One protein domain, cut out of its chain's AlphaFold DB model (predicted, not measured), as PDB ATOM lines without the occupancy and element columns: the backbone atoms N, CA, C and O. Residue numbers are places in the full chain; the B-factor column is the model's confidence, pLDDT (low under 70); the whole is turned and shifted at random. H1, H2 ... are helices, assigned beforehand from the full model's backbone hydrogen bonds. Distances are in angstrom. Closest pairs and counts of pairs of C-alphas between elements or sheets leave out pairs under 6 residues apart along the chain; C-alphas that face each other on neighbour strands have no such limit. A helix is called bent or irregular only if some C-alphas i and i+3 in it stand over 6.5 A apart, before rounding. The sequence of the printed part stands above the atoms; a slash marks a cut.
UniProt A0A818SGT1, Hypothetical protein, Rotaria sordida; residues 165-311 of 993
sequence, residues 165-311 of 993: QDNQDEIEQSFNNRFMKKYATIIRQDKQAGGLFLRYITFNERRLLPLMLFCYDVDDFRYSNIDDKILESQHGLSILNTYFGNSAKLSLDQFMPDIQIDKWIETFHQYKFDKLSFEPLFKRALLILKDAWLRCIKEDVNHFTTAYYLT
ATOM      1  N   GLN A 165     -14.685  -6.362 -13.801       68.12
ATOM      2  CA  GLN A 165     -15.378  -5.074 -13.778       68.12
ATOM      3  C   GLN A 165     -14.988  -4.239 -15.007       68.12
ATOM      4  O   GLN A 165     -15.860  -3.879 -15.792       68.12
ATOM      5  N   ASP A 166     -13.683  -4.058 -15.245       70.62
ATOM      6  CA  ASP A 166     -13.148  -3.268 -16.367       70.62
ATOM      7  C   ASP A 166     -13.672  -3.756 -17.729       70.62
ATOM      8  O   ASP A 166     -14.146  -2.971 -18.549       70.62
ATOM      9  N   ASN A 167     -13.651  -5.076 -17.952       69.44
ATOM     10  CA  ASN A 167     -14.158  -5.689 -19.183       69.44
ATOM     11  C   ASN A 167     -15.672  -5.475 -19.349       69.44
ATOM     12  O   ASN A 167     -16.153  -5.245 -20.462       69.44
ATOM     13  N   GLN A 168     -16.443  -5.567 -18.260       71.56
ATOM     14  CA  GLN A 168     -17.883  -5.322 -18.301       71.56
ATOM     15  C   GLN A 168     -18.186  -3.844 -18.576       71.56
ATOM     16  O   GLN A 168     -19.047  -3.560 -19.413       71.56
ATOM     17  N   ASP A 169     -17.459  -2.925 -17.945       77.44
ATOM     18  CA  ASP A 169     -17.588  -1.487 -18.171       77.44
ATOM     19  C   ASP A 169     -17.206  -1.102 -19.605       77.44
ATOM     20  O   ASP A 169     -17.915  -0.307 -20.223       77.44
ATOM     21  N   GLU A 170     -16.175  -1.710 -20.199       77.94
ATOM     22  CA  GLU A 170     -15.809  -1.479 -21.603       77.94
ATOM     23  C   GLU A 170     -16.899  -1.984 -22.572       77.94
ATOM     24  O   GLU A 170     -17.329  -1.255 -23.477       77.94
ATOM     25  N   ILE A 171     -17.445  -3.188 -22.338       75.00
ATOM     26  CA  ILE A 171     -18.607  -3.712 -23.083       75.00
ATOM     27  C   ILE A 171     -19.806  -2.763 -22.952       75.00
ATOM     28  O   ILE A 171     -20.487  -2.476 -23.942       75.00
ATOM     29  N   GLU A 172     -20.067  -2.256 -21.750       74.62
ATOM     30  CA  GLU A 172     -21.185  -1.365 -21.459       74.62
ATOM     31  C   GLU A 172     -21.016   0.054 -22.024       74.62
ATOM     32  O   GLU A 172     -22.020   0.668 -22.407       74.62
ATOM     33  N   GLN A 173     -19.782   0.557 -22.118       79.81
ATOM     34  CA  GLN A 173     -19.426   1.833 -22.747       79.81
ATOM     35  C   GLN A 173     -19.441   1.754 -24.277       79.81
ATOM     36  O   GLN A 173     -19.779   2.742 -24.932       79.81
ATOM     37  N   SER A 174     -19.167   0.582 -24.863       77.56
ATOM     38  CA  SER A 174     -19.142   0.402 -26.322       77.56
ATOM     39  C   SER A 174     -20.465   0.793 -27.014       77.56
ATOM     40  O   SER A 174     -20.480   1.148 -28.198       77.56
ATOM     41  N   PHE A 175     -21.599   0.767 -26.305       77.00
ATOM     42  CA  PHE A 175     -22.909   1.161 -26.828       77.00
ATOM     43  C   PHE A 175     -23.147   2.680 -26.776       77.00
ATOM     44  O   PHE A 175     -23.893   3.172 -25.929       77.00
ATOM     45  N   ASN A 176     -22.676   3.405 -27.800       76.25
ATOM     46  CA  ASN A 176     -22.948   4.843 -28.018       76.25
ATOM     47  C   ASN A 176     -24.443   5.250 -27.975       76.25
ATOM     48  O   ASN A 176     -24.762   6.435 -27.923       76.25
ATOM     49  N   ASN A 177     -25.378   4.297 -28.054       81.12
ATOM     50  CA  ASN A 177     -26.814   4.549 -27.982       81.12
ATOM     51  C   ASN A 177     -27.433   3.825 -26.775       81.12
ATOM     52  O   ASN A 177     -27.515   2.595 -26.751       81.12
ATOM     53  N   ARG A 178     -27.970   4.605 -25.823       81.25
ATOM     54  CA  ARG A 178     -28.661   4.127 -24.608       81.25
ATOM     55  C   ARG A 178     -29.791   3.132 -24.908       81.25
ATOM     56  O   ARG A 178     -30.017   2.219 -24.116       81.25
ATOM     57  N   PHE A 179     -30.473   3.270 -26.051       77.44
ATOM     58  CA  PHE A 179     -31.483   2.309 -26.507       77.44
ATOM     59  C   PHE A 179     -30.867   0.942 -26.829       77.44
ATOM     60  O   PHE A 179     -31.411  -0.075 -26.419       77.44
ATOM     61  N   MET A 180     -29.723   0.910 -27.523       80.00
ATOM     62  CA  MET A 180     -29.052  -0.341 -27.894       80.00
ATOM     63  C   MET A 180     -28.495  -1.063 -26.666       80.00
ATOM     64  O   MET A 180     -28.653  -2.276 -26.583       80.00
ATOM     65  N   LYS A 181     -27.955  -0.323 -25.682       83.69
ATOM     66  CA  LYS A 181     -27.552  -0.885 -24.381       83.69
ATOM     67  C   LYS A 181     -28.738  -1.568 -23.689       83.69
ATOM     68  O   LYS A 181     -28.670  -2.762 -23.414       83.69
ATOM     69  N   LYS A 182     -29.865  -0.856 -23.504       84.25
ATOM     70  CA  LYS A 182     -31.091  -1.446 -22.923       84.25
ATOM     71  C   LYS A 182     -31.608  -2.636 -23.742       84.25
ATOM     72  O   LYS A 182     -32.061  -3.617 -23.161       84.25
ATOM     73  N   TYR A 183     -31.532  -2.581 -25.072       84.12
ATOM     74  CA  TYR A 183     -32.019  -3.660 -25.929       84.12
ATOM     75  C   TYR A 183     -31.142  -4.920 -25.867       84.12
ATOM     76  O   TYR A 183     -31.688  -6.016 -25.779       84.12
ATOM     77  N   ALA A 184     -29.814  -4.785 -25.780       85.75
ATOM     78  CA  ALA A 184     -28.915  -5.904 -25.489       85.75
ATOM     79  C   ALA A 184     -29.260  -6.575 -24.144       85.75
ATOM     80  O   ALA A 184     -29.409  -7.796 -24.084       85.75
ATOM     81  N   THR A 185     -29.493  -5.782 -23.087       87.56
ATOM     82  CA  THR A 185     -29.941  -6.293 -21.777       87.56
ATOM     83  C   THR A 185     -31.256  -7.073 -21.875       87.56
ATOM     84  O   THR A 185     -31.396  -8.114 -21.241       87.56
ATOM     85  N   ILE A 186     -32.208  -6.615 -22.694       83.94
ATOM     86  CA  ILE A 186     -33.500  -7.294 -22.893       83.94
ATOM     87  C   ILE A 186     -33.329  -8.642 -23.595       83.94
ATOM     88  O   ILE A 186     -33.965  -9.606 -23.187       83.94
ATOM     89  N   ILE A 187     -32.456  -8.746 -24.601       87.06
ATOM     90  CA  ILE A 187     -32.163 -10.025 -25.271       87.06
ATOM     91  C   ILE A 187     -31.538 -11.032 -24.287       87.06
ATOM     92  O   ILE A 187     -31.961 -12.189 -24.244       87.06
ATOM     93  N   ARG A 188     -30.616 -10.587 -23.420       88.31
ATOM     94  CA  ARG A 188     -30.069 -11.411 -22.322       88.31
ATOM     95  C   ARG A 188     -31.145 -11.848 -21.331       88.31
ATOM     96  O   ARG A 188     -31.201 -13.016 -20.943       88.31
ATOM     97  N   GLN A 189     -32.018 -10.929 -20.926       85.88
ATOM     98  CA  GLN A 189     -33.111 -11.238 -20.009       85.88
ATOM     99  C   GLN A 189     -34.154 -12.165 -20.633       85.88
ATOM    100  O   GLN A 189     -34.638 -13.045 -19.932       85.88
ATOM    101  N   ASP A 190     -34.454 -12.053 -21.932       88.31
ATOM    102  CA  ASP A 190     -35.326 -13.002 -22.635       88.31
ATOM    103  C   ASP A 190     -34.743 -14.419 -22.578       88.31
ATOM    104  O   ASP A 190     -35.449 -15.365 -22.221       88.31
ATOM    105  N   LYS A 191     -33.431 -14.564 -22.819       87.38
ATOM    106  CA  LYS A 191     -32.708 -15.839 -22.683       87.38
ATOM    107  C   LYS A 191     -32.863 -16.430 -21.279       87.38
ATOM    108  O   LYS A 191     -33.292 -17.577 -21.142       87.38
ATOM    109  N   GLN A 192     -32.593 -15.637 -20.241       80.19
ATOM    110  CA  GLN A 192     -32.722 -16.044 -18.833       80.19
ATOM    111  C   GLN A 192     -34.180 -16.345 -18.429       80.19
ATOM    112  O   GLN A 192     -34.440 -17.261 -17.649       80.19
ATOM    113  N   ALA A 193     -35.145 -15.629 -19.008       74.50
ATOM    114  CA  ALA A 193     -36.582 -15.794 -18.798       74.50
ATOM    115  C   ALA A 193     -37.181 -17.053 -19.467       74.50
ATOM    116  O   ALA A 193     -38.342 -17.390 -19.215       74.50
ATOM    117  N   GLY A 194     -36.428 -17.771 -20.307       73.88
ATOM    118  CA  GLY A 194     -36.921 -18.943 -21.045       73.88
ATOM    119  C   GLY A 194     -37.439 -18.642 -22.457       73.88
ATOM    120  O   GLY A 194     -38.202 -19.444 -23.017       73.88
ATOM    121  N   GLY A 195     -37.014 -17.509 -23.021       86.50
ATOM    122  CA  GLY A 195     -37.063 -17.174 -24.441       86.50
ATOM    123  C   GLY A 195     -38.455 -16.854 -24.973       86.50
ATOM    124  O   GLY A 195     -38.921 -17.562 -25.861       86.50
ATOM    125  N   LEU A 196     -39.146 -15.837 -24.449       84.38
ATOM    126  CA  LEU A 196     -40.440 -15.414 -24.999       84.38
ATOM    127  C   LEU A 196     -40.263 -14.862 -26.421       84.38
ATOM    128  O   LEU A 196     -40.970 -15.285 -27.337       84.38
ATOM    129  N   PHE A 197     -39.289 -13.972 -26.619       92.38
ATOM    130  CA  PHE A 197     -38.976 -13.425 -27.934       92.38
ATOM    131  C   PHE A 197     -38.361 -14.489 -28.846       92.38
ATOM    132  O   PHE A 197     -38.738 -14.580 -30.015       92.38
ATOM    133  N   LEU A 198     -37.500 -15.366 -28.312       91.81
ATOM    134  CA  LEU A 198     -37.001 -16.520 -29.071       91.81
ATOM    135  C   LEU A 198     -38.149 -17.411 -29.581       91.81
ATOM    136  O   LEU A 198     -38.135 -17.810 -30.747       91.81
ATOM    137  N   ARG A 199     -39.164 -17.703 -28.752       86.38
ATOM    138  CA  ARG A 199     -40.362 -18.458 -29.172       86.38
ATOM    139  C   ARG A 199     -41.123 -17.714 -30.265       86.38
ATOM    140  O   ARG A 199     -41.416 -18.322 -31.290       86.38
ATOM    141  N   TYR A 200     -41.389 -16.420 -30.083       91.00
ATOM    142  CA  TYR A 200     -42.040 -15.589 -31.102       91.00
ATOM    143  C   TYR A 200     -41.306 -15.666 -32.447       91.00
ATOM    144  O   TYR A 200     -41.920 -15.974 -33.465       91.00
ATOM    145  N   ILE A 201     -39.983 -15.474 -32.453       94.31
ATOM    146  CA  ILE A 201     -39.165 -15.590 -33.666       94.31
ATOM    147  C   ILE A 201     -39.254 -17.001 -34.254       94.31
ATOM    148  O   ILE A 201     -39.414 -17.146 -35.462       94.31
ATOM    149  N   THR A 202     -39.190 -18.042 -33.422       88.31
ATOM    150  CA  THR A 202     -39.231 -19.444 -33.873       88.31
ATOM    151  C   THR A 202     -40.531 -19.785 -34.609       88.31
ATOM    152  O   THR A 202     -40.485 -20.522 -35.597       88.31
ATOM    153  N   PHE A 203     -41.673 -19.252 -34.158       84.06
ATOM    154  CA  PHE A 203     -42.987 -19.533 -34.749       84.06
ATOM    155  C   PHE A 203     -43.399 -18.540 -35.844       84.06
ATOM    156  O   PHE A 203     -43.824 -18.973 -36.913       84.06
ATOM    157  N   ASN A 204     -43.237 -17.233 -35.617       88.19
ATOM    158  CA  ASN A 204     -43.815 -16.190 -36.474       88.19
ATOM    159  C   ASN A 204     -42.802 -15.604 -37.471       88.19
ATOM    160  O   ASN A 204     -43.176 -15.202 -38.570       88.19
ATOM    161  N   GLU A 205     -41.510 -15.570 -37.127       91.94
ATOM    162  CA  GLU A 205     -40.470 -14.930 -37.945       91.94
ATOM    163  C   GLU A 205     -39.217 -15.802 -38.107       91.94
ATOM    164  O   GLU A 205     -38.097 -15.306 -37.994       91.94
ATOM    165  N   ARG A 206     -39.385 -17.099 -38.419       88.88
ATOM    166  CA  ARG A 206     -38.300 -18.108 -38.409       88.88
ATOM    167  C   ARG A 206     -37.040 -17.707 -39.191       88.88
ATOM    168  O   ARG A 206     -35.945 -18.113 -38.821       88.88
ATOM    169  N   ARG A 207     -37.166 -16.865 -40.224       92.50
ATOM    170  CA  ARG A 207     -36.026 -16.265 -40.947       92.50
ATOM    171  C   ARG A 207     -35.039 -15.520 -40.031       92.50
ATOM    172  O   ARG A 207     -33.855 -15.523 -40.315       92.50
ATOM    173  N   LEU A 208     -35.507 -14.909 -38.940       95.31
ATOM    174  CA  LEU A 208     -34.693 -14.156 -37.976       95.31
ATOM    175  C   LEU A 208     -34.100 -15.037 -36.865       95.31
ATOM    176  O   LEU A 208     -33.342 -14.537 -36.036       95.31
ATOM    177  N   LEU A 209     -34.414 -16.339 -36.835       94.69
ATOM    178  CA  LEU A 209     -33.893 -17.264 -35.826       94.69
ATOM    179  C   LEU A 209     -32.349 -17.313 -35.801       94.69
ATOM    180  O   LEU A 209     -31.803 -17.211 -34.703       94.69
ATOM    181  N   PRO A 210     -31.628 -17.356 -36.943       96.00
ATOM    182  CA  PRO A 210     -30.169 -17.220 -36.967       96.00
ATOM    183  C   PRO A 210     -29.645 -15.960 -36.266       96.00
ATOM    184  O   PRO A 210     -28.688 -16.048 -35.506       96.00
ATOM    185  N   LEU A 211     -30.284 -14.799 -36.465       95.94
ATOM    186  CA  LEU A 211     -29.871 -13.537 -35.831       95.94
ATOM    187  C   LEU A 211     -30.063 -13.573 -34.312       95.94
ATOM    188  O   LEU A 211     -29.221 -13.069 -33.575       95.94
ATOM    189  N   MET A 212     -31.162 -14.169 -33.848       95.81
ATOM    190  CA  MET A 212     -31.459 -14.294 -32.420       95.81
ATOM    191  C   MET A 212     -30.469 -15.228 -31.716       95.81
ATOM    192  O   MET A 212     -29.952 -14.888 -30.654       95.81
ATOM    193  N   LEU A 213     -30.171 -16.377 -32.330       95.44
ATOM    194  CA  LEU A 213     -29.189 -17.330 -31.810       95.44
ATOM    195  C   LEU A 213     -27.769 -16.741 -31.843       95.44
ATOM    196  O   LEU A 213     -27.063 -16.816 -30.845       95.44
ATOM    197  N   PHE A 214     -27.396 -16.029 -32.912       96.69
ATOM    198  CA  PHE A 214     -26.141 -15.274 -32.970       96.69
ATOM    199  C   PHE A 214     -26.025 -14.246 -31.841       96.69
ATOM    200  O   PHE A 214     -24.987 -14.165 -31.187       96.69
ATOM    201  N   CYS A 215     -27.089 -13.486 -31.559       96.06
ATOM    202  CA  CYS A 215     -27.098 -12.580 -30.414       96.06
ATOM    203  C   CYS A 215     -26.934 -13.329 -29.080       96.06
ATOM    204  O   CYS A 215     -26.220 -12.848 -28.205       96.06
ATOM    205  N   TYR A 216     -27.552 -14.499 -28.914       94.94
ATOM    206  CA  TYR A 216     -27.409 -15.306 -27.699       94.94
ATOM    207  C   TYR A 216     -25.996 -15.868 -27.511       94.94
ATOM    208  O   TYR A 216     -25.528 -15.894 -26.373       94.94
ATOM    209  N   ASP A 217     -25.335 -16.307 -28.581       95.44
ATOM    210  CA  ASP A 217     -23.985 -16.879 -28.518       95.44
ATOM    211  C   ASP A 217     -22.922 -15.781 -28.338       95.44
ATOM    212  O   ASP A 217     -21.975 -15.946 -27.574       95.44
ATOM    213  N   VAL A 218     -23.103 -14.615 -28.972       94.81
ATOM    214  CA  VAL A 218     -22.224 -13.449 -28.775       94.81
ATOM    215  C   VAL A 218     -22.368 -12.842 -27.378       94.81
ATOM    216  O   VAL A 218     -21.378 -12.359 -26.829       94.81
ATOM    217  N   ASP A 219     -23.563 -12.863 -26.783       92.62
ATOM    218  CA  ASP A 219     -23.743 -12.449 -25.387       92.62
ATOM    219  C   ASP A 219     -23.059 -13.446 -24.431       92.62
ATOM    220  O   ASP A 219     -22.278 -13.022 -23.582       92.62
ATOM    221  N   ASP A 220     -23.214 -14.763 -24.635       92.19
ATOM    222  CA  ASP A 220     -22.468 -15.767 -23.853       92.19
ATOM    223  C   ASP A 220     -20.952 -15.605 -24.001       92.19
ATOM    224  O   ASP A 220     -20.234 -15.699 -23.010       92.19
ATOM    225  N   PHE A 221     -20.449 -15.332 -25.208       92.94
ATOM    226  CA  PHE A 221     -19.023 -15.109 -25.452       92.94
ATOM    227  C   PHE A 221     -18.467 -13.942 -24.622       92.94
ATOM    228  O   PHE A 221     -17.475 -14.114 -23.913       92.94
ATOM    229  N   ARG A 222     -19.144 -12.786 -24.623       89.56
ATOM    230  CA  ARG A 222     -18.744 -11.594 -23.848       89.56
ATOM    231  C   ARG A 222     -18.665 -11.859 -22.349       89.56
ATOM    232  O   ARG A 222     -17.661 -11.544 -21.710       89.56
ATOM    233  N   TYR A 223     -19.722 -12.447 -21.794       86.69
ATOM    234  CA  TYR A 223     -19.848 -12.686 -20.354       86.69
ATOM    235  C   TYR A 223     -19.273 -14.041 -19.924       86.69
ATOM    236  O   TYR A 223     -19.439 -14.453 -18.778       86.69
ATOM    237  N   SER A 224     -18.561 -14.734 -20.820       87.00
ATOM    238  CA  SER A 224     -17.828 -15.940 -20.461       87.00
ATOM    239  C   SER A 224     -16.601 -15.587 -19.613       87.00
ATOM    240  O   SER A 224     -15.729 -14.816 -20.021       87.00
ATOM    241  N   ASN A 225     -16.521 -16.175 -18.419       84.25
ATOM    242  CA  ASN A 225     -15.336 -16.129 -17.554       84.25
ATOM    243  C   ASN A 225     -14.320 -17.183 -18.025       84.25
ATOM    244  O   ASN A 225     -13.996 -18.125 -17.305       84.25
ATOM    245  N   ILE A 226     -13.912 -17.086 -19.292       82.62
ATOM    246  CA  ILE A 226     -12.908 -17.956 -19.898       82.62
ATOM    247  C   ILE A 226     -11.557 -17.245 -19.781       82.62
ATOM    248  O   ILE A 226     -11.222 -16.397 -20.601       82.62
ATOM    249  N   ASP A 227     -10.777 -17.609 -18.764       79.00
ATOM    250  CA  ASP A 227      -9.426 -17.058 -18.560       79.00
ATOM    251  C   ASP A 227      -8.426 -17.546 -19.634       79.00
ATOM    252  O   ASP A 227      -7.393 -16.918 -19.891       79.00
ATOM    253  N   ASP A 228      -8.732 -18.678 -20.282       84.12
ATOM    254  CA  ASP A 228      -7.928 -19.253 -21.358       84.12
ATOM    255  C   ASP A 228      -8.247 -18.609 -22.718       84.12
ATOM    256  O   ASP A 228      -9.191 -18.978 -23.419       84.12
ATOM    257  N   LYS A 229      -7.362 -17.700 -23.132       82.94
ATOM    258  CA  LYS A 229      -7.369 -17.005 -24.433       82.94
ATOM    259  C   LYS A 229      -7.428 -17.945 -25.647       82.94
ATOM    260  O   LYS A 229      -7.885 -17.527 -26.714       82.94
ATOM    261  N   ILE A 230      -6.965 -19.195 -25.530       80.75
ATOM    262  CA  ILE A 230      -7.083 -20.201 -26.598       80.75
ATOM    263  C   ILE A 230      -8.532 -20.679 -26.691       80.75
ATOM    264  O   ILE A 230      -9.094 -20.715 -27.785       80.75
ATOM    265  N   LEU A 231      -9.149 -21.000 -25.554       79.62
ATOM    266  CA  LEU A 231     -10.540 -21.441 -25.469       79.62
ATOM    267  C   LEU A 231     -11.515 -20.313 -25.863       79.62
ATOM    268  O   LEU A 231     -12.495 -20.559 -26.564       79.62
ATOM    269  N   GLU A 232     -11.203 -19.069 -25.492       85.19
ATOM    270  CA  GLU A 232     -11.896 -17.854 -25.942       85.19
ATOM    271  C   GLU A 232     -11.823 -17.724 -27.474       85.19
ATOM    272  O   GLU A 232     -12.850 -17.650 -28.149       85.19
ATOM    273  N   SER A 233     -10.623 -17.829 -28.054       83.06
ATOM    274  CA  SER A 233     -10.442 -17.812 -29.514       83.06
ATOM    275  C   SER A 233     -11.188 -18.957 -30.215       83.06
ATOM    276  O   SER A 233     -11.762 -18.758 -31.285       83.06
ATOM    277  N   GLN A 234     -11.237 -20.151 -29.616       85.69
ATOM    278  CA  GLN A 234     -12.022 -21.281 -30.131       85.69
ATOM    279  C   GLN A 234     -13.533 -21.016 -30.071       85.69
ATOM    280  O   GLN A 234     -14.241 -21.360 -31.019       85.69
ATOM    281  N   HIS A 235     -14.032 -20.381 -29.007       89.69
ATOM    282  CA  HIS A 235     -15.441 -20.005 -28.892       89.69
ATOM    283  C   HIS A 235     -15.817 -18.961 -29.960       89.69
ATOM    284  O   HIS A 235     -16.791 -19.158 -30.690       89.69
ATOM    285  N   GLY A 236     -14.990 -17.929 -30.153       90.56
ATOM    286  CA  GLY A 236     -15.167 -16.945 -31.225       90.56
ATOM    287  C   GLY A 236     -15.141 -17.565 -32.630       90.56
ATOM    288  O   GLY A 236     -16.032 -17.310 -33.444       90.56
ATOM    289  N   LEU A 237     -14.193 -18.465 -32.910       87.31
ATOM    290  CA  LEU A 237     -14.159 -19.226 -34.167       87.31
ATOM    291  C   LEU A 237     -15.387 -20.136 -34.344       87.31
ATOM    292  O   LEU A 237     -15.865 -20.303 -35.465       87.31
ATOM    293  N   SER A 238     -15.924 -20.714 -33.266       91.88
ATOM    294  CA  SER A 238     -17.157 -21.511 -33.309       91.88
ATOM    295  C   SER A 238     -18.370 -20.660 -33.701       91.88
ATOM    296  O   SER A 238     -19.177 -21.090 -34.530       91.88
ATOM    297  N   ILE A 239     -18.470 -19.432 -33.179       94.00
ATOM    298  CA  ILE A 239     -19.504 -18.463 -33.569       94.00
ATOM    299  C   ILE A 239     -19.355 -18.111 -35.055       94.00
ATOM    300  O   ILE A 239     -20.324 -18.244 -35.803       94.00
ATOM    301  N   LEU A 240     -18.149 -17.764 -35.526       90.19
ATOM    302  CA  LEU A 240     -17.930 -17.488 -36.954       90.19
ATOM    303  C   LEU A 240     -18.356 -18.659 -37.844       90.19
ATOM    304  O   LEU A 240     -19.196 -18.472 -38.716       90.19
ATOM    305  N   ASN A 241     -17.865 -19.871 -37.578       89.19
ATOM    306  CA  ASN A 241     -18.187 -21.058 -38.379       89.19
ATOM    307  C   ASN A 241     -19.675 -21.463 -38.330       89.19
ATOM    308  O   ASN A 241     -20.148 -22.197 -39.200       89.19
ATOM    309  N   THR A 242     -20.419 -21.026 -37.311       93.81
ATOM    310  CA  THR A 242     -21.855 -21.313 -37.183       93.81
ATOM    311  C   THR A 242     -22.702 -20.357 -38.023       93.81
ATOM    312  O   THR A 242     -23.674 -20.807 -38.640       93.81
ATOM    313  N   TYR A 243     -22.318 -19.076 -38.081       94.81
ATOM    314  CA  TYR A 243     -23.142 -17.982 -38.612       94.81
ATOM    315  C   TYR A 243     -22.616 -17.314 -39.891       94.81
ATOM    316  O   TYR A 243     -23.390 -16.632 -40.560       94.81
ATOM    317  N   PHE A 244     -21.346 -17.495 -40.260       88.88
ATOM    318  CA  PHE A 244     -20.716 -16.800 -41.386       88.88
ATOM    319  C   PHE A 244     -19.911 -17.744 -42.289       88.88
ATOM    320  O   PHE A 244     -19.255 -18.680 -41.826       88.88
ATOM    321  N   GLY A 245     -19.935 -17.461 -43.592       82.69
ATOM    322  CA  GLY A 245     -19.194 -18.206 -44.610       82.69
ATOM    323  C   GLY A 245     -19.990 -19.344 -45.261       82.69
ATOM    324  O   GLY A 245     -21.015 -19.804 -44.766       82.69
ATOM    325  N   ASN A 246     -19.477 -19.832 -46.395       78.69
ATOM    326  CA  ASN A 246     -20.196 -20.710 -47.335       78.69
ATOM    327  C   ASN A 246     -20.686 -22.059 -46.759       78.69
ATOM    328  O   ASN A 246     -21.499 -22.732 -47.390       78.69
ATOM    329  N   SER A 247     -20.176 -22.477 -45.598       81.56
ATOM    330  CA  SER A 247     -20.558 -23.709 -44.891       81.56
ATOM    331  C   SER A 247     -21.282 -23.463 -43.559       81.56
ATOM    332  O   SER A 247     -21.482 -24.409 -42.794       81.56
ATOM    333  N   ALA A 248     -21.661 -22.217 -43.258       86.88
ATOM    334  CA  ALA A 248     -22.363 -21.859 -42.032       86.88
ATOM    335  C   ALA A 248     -23.726 -22.557 -41.939       86.88
ATOM    336  O   ALA A 248     -24.549 -22.498 -42.856       86.88
ATOM    337  N   LYS A 249     -23.994 -23.192 -40.794       86.06
ATOM    338  CA  LYS A 249     -25.274 -23.876 -40.532       86.06
ATOM    339  C   LYS A 249     -26.443 -22.896 -40.424       86.06
ATOM    340  O   LYS A 249     -27.573 -23.262 -40.736       86.06
ATOM    341  N   LEU A 250     -26.163 -21.679 -39.960       90.94
ATOM    342  CA  LEU A 250     -27.121 -20.607 -39.703       90.94
ATOM    343  C   LEU A 250     -26.627 -19.304 -40.359       90.94
ATOM    344  O   LEU A 250     -26.521 -18.281 -39.689       90.94
ATOM    345  N   SER A 251     -26.282 -19.360 -41.653       91.94
ATOM    346  CA  SER A 251     -25.734 -18.220 -42.411       91.94
ATOM    347  C   SER A 251     -26.524 -16.918 -42.193       91.94
ATOM    348  O   SER A 251     -27.745 -16.859 -42.372       91.94
ATOM    349  N   LEU A 252     -25.793 -15.860 -41.832       92.00
ATOM    350  CA  LEU A 252     -26.278 -14.487 -41.689       92.00
ATOM    351  C   LEU A 252     -26.037 -13.625 -42.933       92.00
ATOM    352  O   LEU A 252     -26.408 -12.448 -42.937       92.00
ATOM    353  N   ASP A 253     -25.469 -14.196 -43.996       87.19
ATOM    354  CA  ASP A 253     -25.045 -13.470 -45.199       87.19
ATOM    355  C   ASP A 253     -26.229 -12.728 -45.855       87.19
ATOM    356  O   ASP A 253     -26.086 -11.610 -46.350       87.19
ATOM    357  N   GLN A 254     -27.442 -13.293 -45.762       88.19
ATOM    358  CA  GLN A 254     -28.686 -12.674 -46.244       88.19
ATOM    359  C   GLN A 254     -29.080 -11.392 -45.479       88.19
ATOM    360  O   GLN A 254     -29.767 -10.531 -46.030       88.19
ATOM    361  N   PHE A 255     -28.663 -11.247 -44.219       88.56
ATOM    362  CA  PHE A 255     -28.996 -10.107 -43.352       88.56
ATOM    363  C   PHE A 255     -27.918  -9.018 -43.348       88.56
ATOM    364  O   PHE A 255     -28.187  -7.863 -42.989       88.56
ATOM    365  N   MET A 256     -26.692  -9.370 -43.734       87.75
ATOM    366  CA  MET A 256     -25.529  -8.486 -43.671       87.75
ATOM    367  C   MET A 256     -24.698  -8.472 -44.973       87.75
ATOM    368  O   MET A 256     -23.474  -8.553 -44.894       87.75
ATOM    369  N   PRO A 257     -25.317  -8.318 -46.164       81.94
ATOM    370  CA  PRO A 257     -24.637  -8.497 -47.453       81.94
ATOM    371  C   PRO A 257     -23.512  -7.484 -47.726       81.94
ATOM    372  O   PRO A 257     -22.622  -7.756 -48.523       81.94
ATOM    373  N   ASP A 258     -23.537  -6.316 -47.073       79.88
ATOM    374  CA  ASP A 258     -22.515  -5.269 -47.242       79.88
ATOM    375  C   ASP A 258     -21.258  -5.521 -46.394       79.88
ATOM    376  O   ASP A 258     -20.273  -4.786 -46.503       79.88
ATOM    377  N   ILE A 259     -21.289  -6.515 -45.501       80.06
ATOM    378  CA  ILE A 259     -20.143  -6.847 -44.661       80.06
ATOM    379  C   ILE A 259     -19.207  -7.736 -45.470       80.06
ATOM    380  O   ILE A 259     -19.547  -8.853 -45.843       80.06
ATOM    381  N   GLN A 260     -17.997  -7.232 -45.713       77.56
ATOM    382  CA  GLN A 260     -16.907  -8.004 -46.304       77.56
ATOM    383  C   GLN A 260     -16.418  -9.043 -45.288       77.56
ATOM    384  O   GLN A 260     -15.425  -8.822 -44.590       77.56
ATOM    385  N   ILE A 261     -17.148 -10.157 -45.193       73.00
ATOM    386  CA  ILE A 261     -16.865 -11.271 -44.283       73.00
ATOM    387  C   ILE A 261     -15.446 -11.794 -44.511       73.00
ATOM    388  O   ILE A 261     -14.744 -12.009 -43.535       73.00
ATOM    389  N   ASP A 262     -14.976 -11.878 -45.758       74.00
ATOM    390  CA  ASP A 262     -13.601 -12.290 -46.077       74.00
ATOM    391  C   ASP A 262     -12.557 -11.376 -45.416       74.00
ATOM    392  O   ASP A 262     -11.638 -11.849 -44.755       74.00
ATOM    393  N   LYS A 263     -12.749 -10.052 -45.495       75.56
ATOM    394  CA  LYS A 263     -11.869  -9.065 -44.849       75.56
ATOM    395  C   LYS A 263     -11.953  -9.137 -43.323       75.56
ATOM    396  O   LYS A 263     -10.961  -8.907 -42.632       75.56
ATOM    397  N   TRP A 264     -13.131  -9.454 -42.788       73.06
ATOM    398  CA  TRP A 264     -13.312  -9.722 -41.363       73.06
ATOM    399  C   TRP A 264     -12.575 -11.000 -40.947       73.06
ATOM    400  O   TRP A 264     -11.812 -10.942 -39.996       73.06
ATOM    401  N   ILE A 265     -12.690 -12.101 -41.694       71.88
ATOM    402  CA  ILE A 265     -11.961 -13.364 -41.484       71.88
ATOM    403  C   ILE A 265     -10.442 -13.157 -41.568       71.88
ATOM    404  O   ILE A 265      -9.720 -13.622 -40.689       71.88
ATOM    405  N   GLU A 266      -9.941 -12.399 -42.545       73.50
ATOM    406  CA  GLU A 266      -8.524 -12.011 -42.613       73.50
ATOM    407  C   GLU A 266      -8.090 -11.211 -41.377       73.50
ATOM    408  O   GLU A 266      -7.031 -11.480 -40.807       73.50
ATOM    409  N   THR A 267      -8.928 -10.279 -40.911       70.06
ATOM    410  CA  THR A 267      -8.669  -9.513 -39.681       70.06
ATOM    411  C   THR A 267      -8.702 -10.426 -38.445       70.06
ATOM    412  O   THR A 267      -7.811 -10.334 -37.608       70.06
ATOM    413  N   PHE A 268      -9.643 -11.369 -38.349       71.19
ATOM    414  CA  PHE A 268      -9.757 -12.351 -37.258       71.19
ATOM    415  C   PHE A 268      -8.629 -13.392 -37.239       71.19
ATOM    416  O   PHE A 268      -8.330 -13.949 -36.188       71.19
ATOM    417  N   HIS A 269      -8.001 -13.683 -38.380       70.00
ATOM    418  CA  HIS A 269      -6.814 -14.539 -38.431       70.00
ATOM    419  C   HIS A 269      -5.523 -13.799 -38.054       70.00
ATOM    420  O   HIS A 269      -4.545 -14.446 -37.683       70.00
ATOM    421  N   GLN A 270      -5.505 -12.466 -38.145       71.06
ATOM    422  CA  GLN A 270      -4.348 -11.631 -37.798       71.06
ATOM    423  C   GLN A 270      -4.419 -11.072 -36.370       71.06
ATOM    424  O   GLN A 270      -3.383 -10.920 -35.723       71.06
ATOM    425  N   TYR A 271      -5.621 -10.777 -35.873       60.06
ATOM    426  CA  TYR A 271      -5.854 -10.231 -34.541       60.06
ATOM    427  C   TYR A 271      -6.371 -11.294 -33.574       60.06
ATOM    428  O   TYR A 271      -7.143 -12.184 -33.919       60.06
ATOM    429  N   LYS A 272      -5.943 -11.166 -32.322       72.06
ATOM    430  CA  LYS A 272      -6.419 -11.972 -31.201       72.06
ATOM    431  C   LYS A 272      -7.917 -11.722 -30.982       72.06
ATOM    432  O   LYS A 272      -8.328 -10.565 -30.969       72.06
ATOM    433  N   PHE A 273      -8.703 -12.782 -30.772       76.12
ATOM    434  CA  PHE A 273     -10.110 -12.641 -30.396       76.12
ATOM    435  C   PHE A 273     -10.223 -11.872 -29.082       76.12
ATOM    436  O   PHE A 273      -9.759 -12.332 -28.042       76.12
ATOM    437  N   ASP A 274     -10.844 -10.705 -29.166       83.56
ATOM    438  CA  ASP A 274     -11.304  -9.922 -28.030       83.56
ATOM    439  C   ASP A 274     -12.837 -10.013 -27.908       83.56
ATOM    440  O   ASP A 274     -13.546 -10.230 -28.902       83.56
ATOM    441  N   LYS A 275     -13.370  -9.806 -26.704       85.50
ATOM    442  CA  LYS A 275     -14.806  -9.862 -26.394       85.50
ATOM    443  C   LYS A 275     -15.624  -8.847 -27.194       85.50
ATOM    444  O   LYS A 275     -16.788  -9.112 -27.516       85.50
ATOM    445  N   LEU A 276     -15.015  -7.728 -27.591       87.75
ATOM    446  CA  LEU A 276     -15.643  -6.692 -28.414       87.75
ATOM    447  C   LEU A 276     -15.570  -6.972 -29.920       87.75
ATOM    448  O   LEU A 276     -16.204  -6.260 -30.699       87.75
ATOM    449  N   SER A 277     -14.878  -8.025 -30.373       87.81
ATOM    450  CA  SER A 277     -14.667  -8.263 -31.814       87.81
ATOM    451  C   SER A 277     -15.976  -8.458 -32.597       87.81
ATOM    452  O   SER A 277     -16.062  -8.103 -33.769       87.81
ATOM    453  N   PHE A 278     -17.033  -8.964 -31.951       91.50
ATOM    454  CA  PHE A 278     -18.368  -9.109 -32.549       91.50
ATOM    455  C   PHE A 278     -19.270  -7.870 -32.403       91.50
ATOM    456  O   PHE A 278     -20.414  -7.897 -32.855       91.50
ATOM    457  N   GLU A 279     -18.813  -6.784 -31.776       90.31
ATOM    458  CA  GLU A 279     -19.647  -5.630 -31.412       90.31
ATOM    459  C   GLU A 279     -20.374  -4.956 -32.597       90.31
ATOM    460  O   GLU A 279     -21.586  -4.736 -32.495       90.31
ATOM    461  N   PRO A 280     -19.738  -4.699 -33.759       89.62
ATOM    462  CA  PRO A 280     -20.431  -4.155 -34.932       89.62
ATOM    463  C   PRO A 280     -21.510  -5.094 -35.494       89.62
ATOM    464  O   PRO A 280     -22.600  -4.644 -35.860       89.62
ATOM    465  N   LEU A 281     -21.230  -6.402 -35.528       91.31
ATOM    466  CA  LEU A 281     -22.160  -7.431 -36.008       91.31
ATOM    467  C   LEU A 281     -23.358  -7.571 -35.064       91.31
ATOM    468  O   LEU A 281     -24.503  -7.587 -35.510       91.31
ATOM    469  N   PHE A 282     -23.102  -7.599 -33.757       93.38
ATOM    470  CA  PHE A 282     -24.123  -7.669 -32.716       93.38
ATOM    471  C   PHE A 282     -25.048  -6.448 -32.748       93.38
ATOM    472  O   PHE A 282     -26.268  -6.604 -32.794       93.38
ATOM    473  N   LYS A 283     -24.492  -5.231 -32.848       92.06
ATOM    474  CA  LYS A 283     -25.272  -4.000 -33.064       92.06
ATOM    475  C   LYS A 283     -26.155  -4.083 -34.313       92.06
ATOM    476  O   LYS A 283     -27.323  -3.700 -34.244       92.06
ATOM    477  N   ARG A 284     -25.639  -4.595 -35.439       90.88
ATOM    478  CA  ARG A 284     -26.426  -4.760 -36.677       90.88
ATOM    479  C   ARG A 284     -27.535  -5.806 -36.513       90.88
ATOM    480  O   ARG A 284     -28.660  -5.541 -36.927       90.88
ATOM    481  N   ALA A 285     -27.259  -6.938 -35.867       94.38
ATOM    482  CA  ALA A 285     -28.262  -7.964 -35.579       94.38
ATOM    483  C   ALA A 285     -29.389  -7.427 -34.680       94.38
ATOM    484  O   ALA A 285     -30.564  -7.562 -35.021       94.38
ATOM    485  N   LEU A 286     -29.040  -6.718 -33.601       93.81
ATOM    486  CA  LEU A 286     -29.998  -6.039 -32.727       93.81
ATOM    487  C   LEU A 286     -30.869  -5.020 -33.484       93.81
ATOM    488  O   LEU A 286     -32.078  -4.971 -33.268       93.81
ATOM    489  N   LEU A 287     -30.309  -4.232 -34.409       91.44
ATOM    490  CA  LEU A 287     -31.109  -3.298 -35.217       91.44
ATOM    491  C   LEU A 287     -32.153  -4.009 -36.095       91.44
ATOM    492  O   LEU A 287     -33.246  -3.477 -36.262       91.44
ATOM    493  N   ILE A 288     -31.850  -5.204 -36.611       92.12
ATOM    494  CA  ILE A 288     -32.789  -6.006 -37.416       92.12
ATOM    495  C   ILE A 288     -33.849  -6.671 -36.520       92.12
ATOM    496  O   ILE A 288     -35.036  -6.671 -36.852       92.12
ATOM    497  N   LEU A 289     -33.444  -7.206 -35.364       94.50
ATOM    498  CA  LEU A 289     -34.347  -7.849 -34.401       94.50
ATOM    499  C   LEU A 289     -35.334  -6.863 -33.754       94.50
ATOM    500  O   LEU A 289     -36.456  -7.254 -33.427       94.50
ATOM    501  N   LYS A 290     -34.965  -5.580 -33.631       91.00
ATOM    502  CA  LYS A 290     -35.795  -4.510 -33.053       91.00
ATOM    503  C   LYS A 290     -37.228  -4.493 -33.597       91.00
ATOM    504  O   LYS A 290     -38.177  -4.401 -32.819       91.00
ATOM    505  N   ASP A 291     -37.405  -4.588 -34.913       86.81
ATOM    506  CA  ASP A 291     -38.735  -4.495 -35.527       86.81
ATOM    507  C   ASP A 291     -39.580  -5.749 -35.266       86.81
ATOM    508  O   ASP A 291     -40.794  -5.648 -35.072       86.81
ATOM    509  N   ALA A 292     -38.945  -6.921 -35.201       90.75
ATOM    510  CA  ALA A 292     -39.600  -8.165 -34.802       90.75
ATOM    511  C   ALA A 292     -39.981  -8.154 -33.316       90.75
ATOM    512  O   ALA A 292     -41.042  -8.649 -32.950       90.75
ATOM    513  N   TRP A 293     -39.179  -7.523 -32.454       88.94
ATOM    514  CA  TRP A 293     -39.513  -7.339 -31.038       88.94
ATOM    515  C   TRP A 293     -40.725  -6.427 -30.846       88.94
ATOM    516  O   TRP A 293     -41.626  -6.735 -30.066       88.94
ATOM    517  N   LEU A 294     -40.808  -5.338 -31.613       84.62
ATOM    518  CA  LEU A 294     -41.982  -4.463 -31.608       84.62
ATOM    519  C   LEU A 294     -43.241  -5.189 -32.116       84.62
ATOM    520  O   LEU A 294     -44.323  -4.975 -31.562       84.62
ATOM    521  N   ARG A 295     -43.117  -6.078 -33.114       89.50
ATOM    522  CA  ARG A 295     -44.224  -6.952 -33.544       89.50
ATOM    523  C   ARG A 295     -44.596  -7.983 -32.475       89.50
ATOM    524  O   ARG A 295     -45.777  -8.077 -32.161       89.50
ATOM    525  N   CYS A 296     -43.624  -8.638 -31.837       88.75
ATOM    526  CA  CYS A 296     -43.824  -9.549 -30.704       88.75
ATOM    527  C   CYS A 296     -44.642  -8.902 -29.581       88.75
ATOM    528  O   CYS A 296     -45.659  -9.452 -29.159       88.75
ATOM    529  N   ILE A 297     -44.246  -7.706 -29.133       83.31
ATOM    530  CA  ILE A 297     -44.978  -6.961 -28.100       83.31
ATOM    531  C   ILE A 297     -46.385  -6.596 -28.589       83.31
ATOM    532  O   ILE A 297     -47.355  -6.770 -27.854       83.31
ATOM    533  N   LYS A 298     -46.527  -6.100 -29.825       82.19
ATOM    534  CA  LYS A 298     -47.835  -5.723 -30.385       82.19
ATOM    535  C   LYS A 298     -48.782  -6.920 -30.481       82.19
ATOM    536  O   LYS A 298     -49.965  -6.784 -30.173       82.19
ATOM    537  N   GLU A 299     -48.280  -8.078 -30.891       81.44
ATOM    538  CA  GLU A 299     -49.051  -9.313 -30.936       81.44
ATOM    539  C   GLU A 299     -49.422  -9.794 -29.536       81.44
ATOM    540  O   GLU A 299     -50.598 -10.053 -29.318       81.44
ATOM    541  N   ASP A 300     -48.510  -9.846 -28.561       75.88
ATOM    542  CA  ASP A 300     -48.850 -10.230 -27.176       75.88
ATOM    543  C   ASP A 300     -49.922  -9.302 -26.564       75.88
ATOM    544  O   ASP A 300     -50.915  -9.755 -25.986       75.88
ATOM    545  N   VAL A 301     -49.818  -7.989 -26.812       71.19
ATOM    546  CA  VAL A 301     -50.848  -6.997 -26.454       71.19
ATOM    547  C   VAL A 301     -52.192  -7.302 -27.136       71.19
ATOM    548  O   VAL A 301     -53.243  -7.244 -26.482       71.19
ATOM    549  N   ASN A 302     -52.187  -7.654 -28.424       71.94
ATOM    550  CA  ASN A 302     -53.396  -8.020 -29.167       71.94
ATOM    551  C   ASN A 302     -54.012  -9.339 -28.668       71.94
ATOM    552  O   ASN A 302     -55.228  -9.399 -28.490       71.94
ATOM    553  N   HIS A 303     -53.211 -10.365 -28.374       66.06
ATOM    554  CA  HIS A 303     -53.684 -11.632 -27.808       66.06
ATOM    555  C   HIS A 303     -54.307 -11.414 -26.427       66.06
ATOM    556  O   HIS A 303     -55.437 -11.848 -26.192       66.06
ATOM    557  N   PHE A 304     -53.637 -10.657 -25.549       59.03
ATOM    558  CA  PHE A 304     -54.164 -10.305 -24.231       59.03
ATOM    559  C   PHE A 304     -55.528  -9.608 -24.326       59.03
ATOM    560  O   PHE A 304     -56.467  -9.976 -23.621       59.03
ATOM    561  N   THR A 305     -55.663  -8.617 -25.215       61.06
ATOM    562  CA  THR A 305     -56.947  -7.919 -25.405       61.06
ATOM    563  C   THR A 305     -58.012  -8.803 -26.061       61.06
ATOM    564  O   THR A 305     -59.175  -8.732 -25.674       61.06
ATOM    565  N   THR A 306     -57.652  -9.687 -26.992       62.44
ATOM    566  CA  THR A 306     -58.616 -10.548 -27.703       62.44
ATOM    567  C   THR A 306     -59.170 -11.656 -26.802       62.44
ATOM    568  O   THR A 306     -60.385 -11.856 -26.754       62.44
ATOM    569  N   ALA A 307     -58.315 -12.306 -26.003       56.03
ATOM    570  CA  ALA A 307     -58.732 -13.289 -24.998       56.03
ATOM    571  C   ALA A 307     -59.649 -12.676 -23.917       56.03
ATOM    572  O   ALA A 307     -60.562 -13.337 -23.411       56.03
ATOM    573  N   TYR A 308     -59.439 -11.395 -23.595       46.47
ATOM    574  CA  TYR A 308     -60.281 -10.631 -22.673       46.47
ATOM    575  C   TYR A 308     -61.692 -10.369 -23.233       46.47
ATOM    576  O   TYR A 308     -62.663 -10.442 -22.486       46.47
ATOM    577  N   TYR A 309     -61.841 -10.122 -24.542       48.81
ATOM    578  CA  TYR A 309     -63.160  -9.908 -25.151       48.81
ATOM    579  C   TYR A 309     -63.945 -11.211 -25.371       48.81
ATOM    580  O   TYR A 309     -65.121 -11.274 -25.013       48.81
ATOM    581  N   LEU A 310     -63.306 -12.270 -25.883       48.41
ATOM    582  CA  LEU A 310     -63.973 -13.549 -26.195       48.41
ATOM    583  C   LEU A 310     -64.559 -14.269 -24.968       48.41
ATOM    584  O   LEU A 310     -65.473 -15.075 -25.106       48.41
ATOM    585  N   THR A 311     -64.065 -13.976 -23.764       46.62
ATOM    586  CA  THR A 311     -64.561 -14.582 -22.515       46.62
ATOM    587  C   THR A 311     -65.747 -13.843 -21.882       46.62
ATOM    588  O   THR A 311     -66.233 -14.278 -20.836       46.62
TER     589      THR A 311
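This is residues 165 to 311 of the 993 residues of the protein "Hypothetical protein" of Rotaria sordida (UniProt A0A818SGT1). A long kinked helix, H7, packs with its first part across a body of shorter helices and sticks out of it as an arm at residues 301 to 310. H4 is the core of this body: H5 and H3 fold back along it as hairpin partners, H2 crosses both H4 and H7, and H1 and H6 lie at the rim, touching no helix. The printed part has 147 residues with seven named helices, H1 to H7 in order, and no named strand, and its class is all helix. It is compact, with a radius of gyration of the C-alphas of 16.9 A, yet elongated, spanning 61 by 37 by 25 A.

H7, residues 279 to 310, touches H4, residues 206 to 222, with residues 282 to 289 alone, at a steep tilt of 57 degrees, opposite ways; the closest C-alphas, of Leu 211 and Ala 285, are 5.8 A apart. H4 is the hub, touching four helices. H5, residues 229 to 243, forms a hairpin with H4, at a shallow tilt of 6 degrees, closest at the C-alphas of Asp 217 and Ile 239, 6.9 A. H3, residues 196 to 204, forms another hairpin with H4, at 28 degrees, closest at Ile 201 and Leu 209, 5.9 A between C-alphas. H2, residues 178 to 193, touches H4 about perpendicular, at 84 degrees, the closest C-alphas being those of Arg 188 and Asp 219, 7.1 A. H2 and H3 touch only at the corner. H6, residues 261 to 270, is near H5 and apart from H4. H1, residues 165 to 173, is close to H2 but not clearly touching it: the C-alphas of Glu 172 and Lys 181 are 7.0 A apart. In H1, H2, H3, H5 and H6 every O i to N i+4 pair is within hydrogen-bond range; in H4 11 of 13 are, in H7 26 of 28.

H7 runs 45.3 A from C-alpha 279 at (-19.647, -5.630, -31.412) to C-alpha 310 at (-63.973, -13.549, -26.195), with a kink of 36 degrees near residue 289. H4 spans 25.2 A and is irregular, with C-alphas 207 and 210 7.1 A apart. H2 spans 22.2 A and H5 21.2 A. H1 begins at C-alpha 165, (-15.378, -5.074, -13.778).

The C-alphas of Gln 270 and Thr 311 are the two farthest apart, at 62.2 A. The printed part has no cut. The link from H5 to H6, residues 244 to 260, is long. Mean pLDDT of the printed part is 83.0; residues 165, 167, 271 and 303 to 311 are under 70.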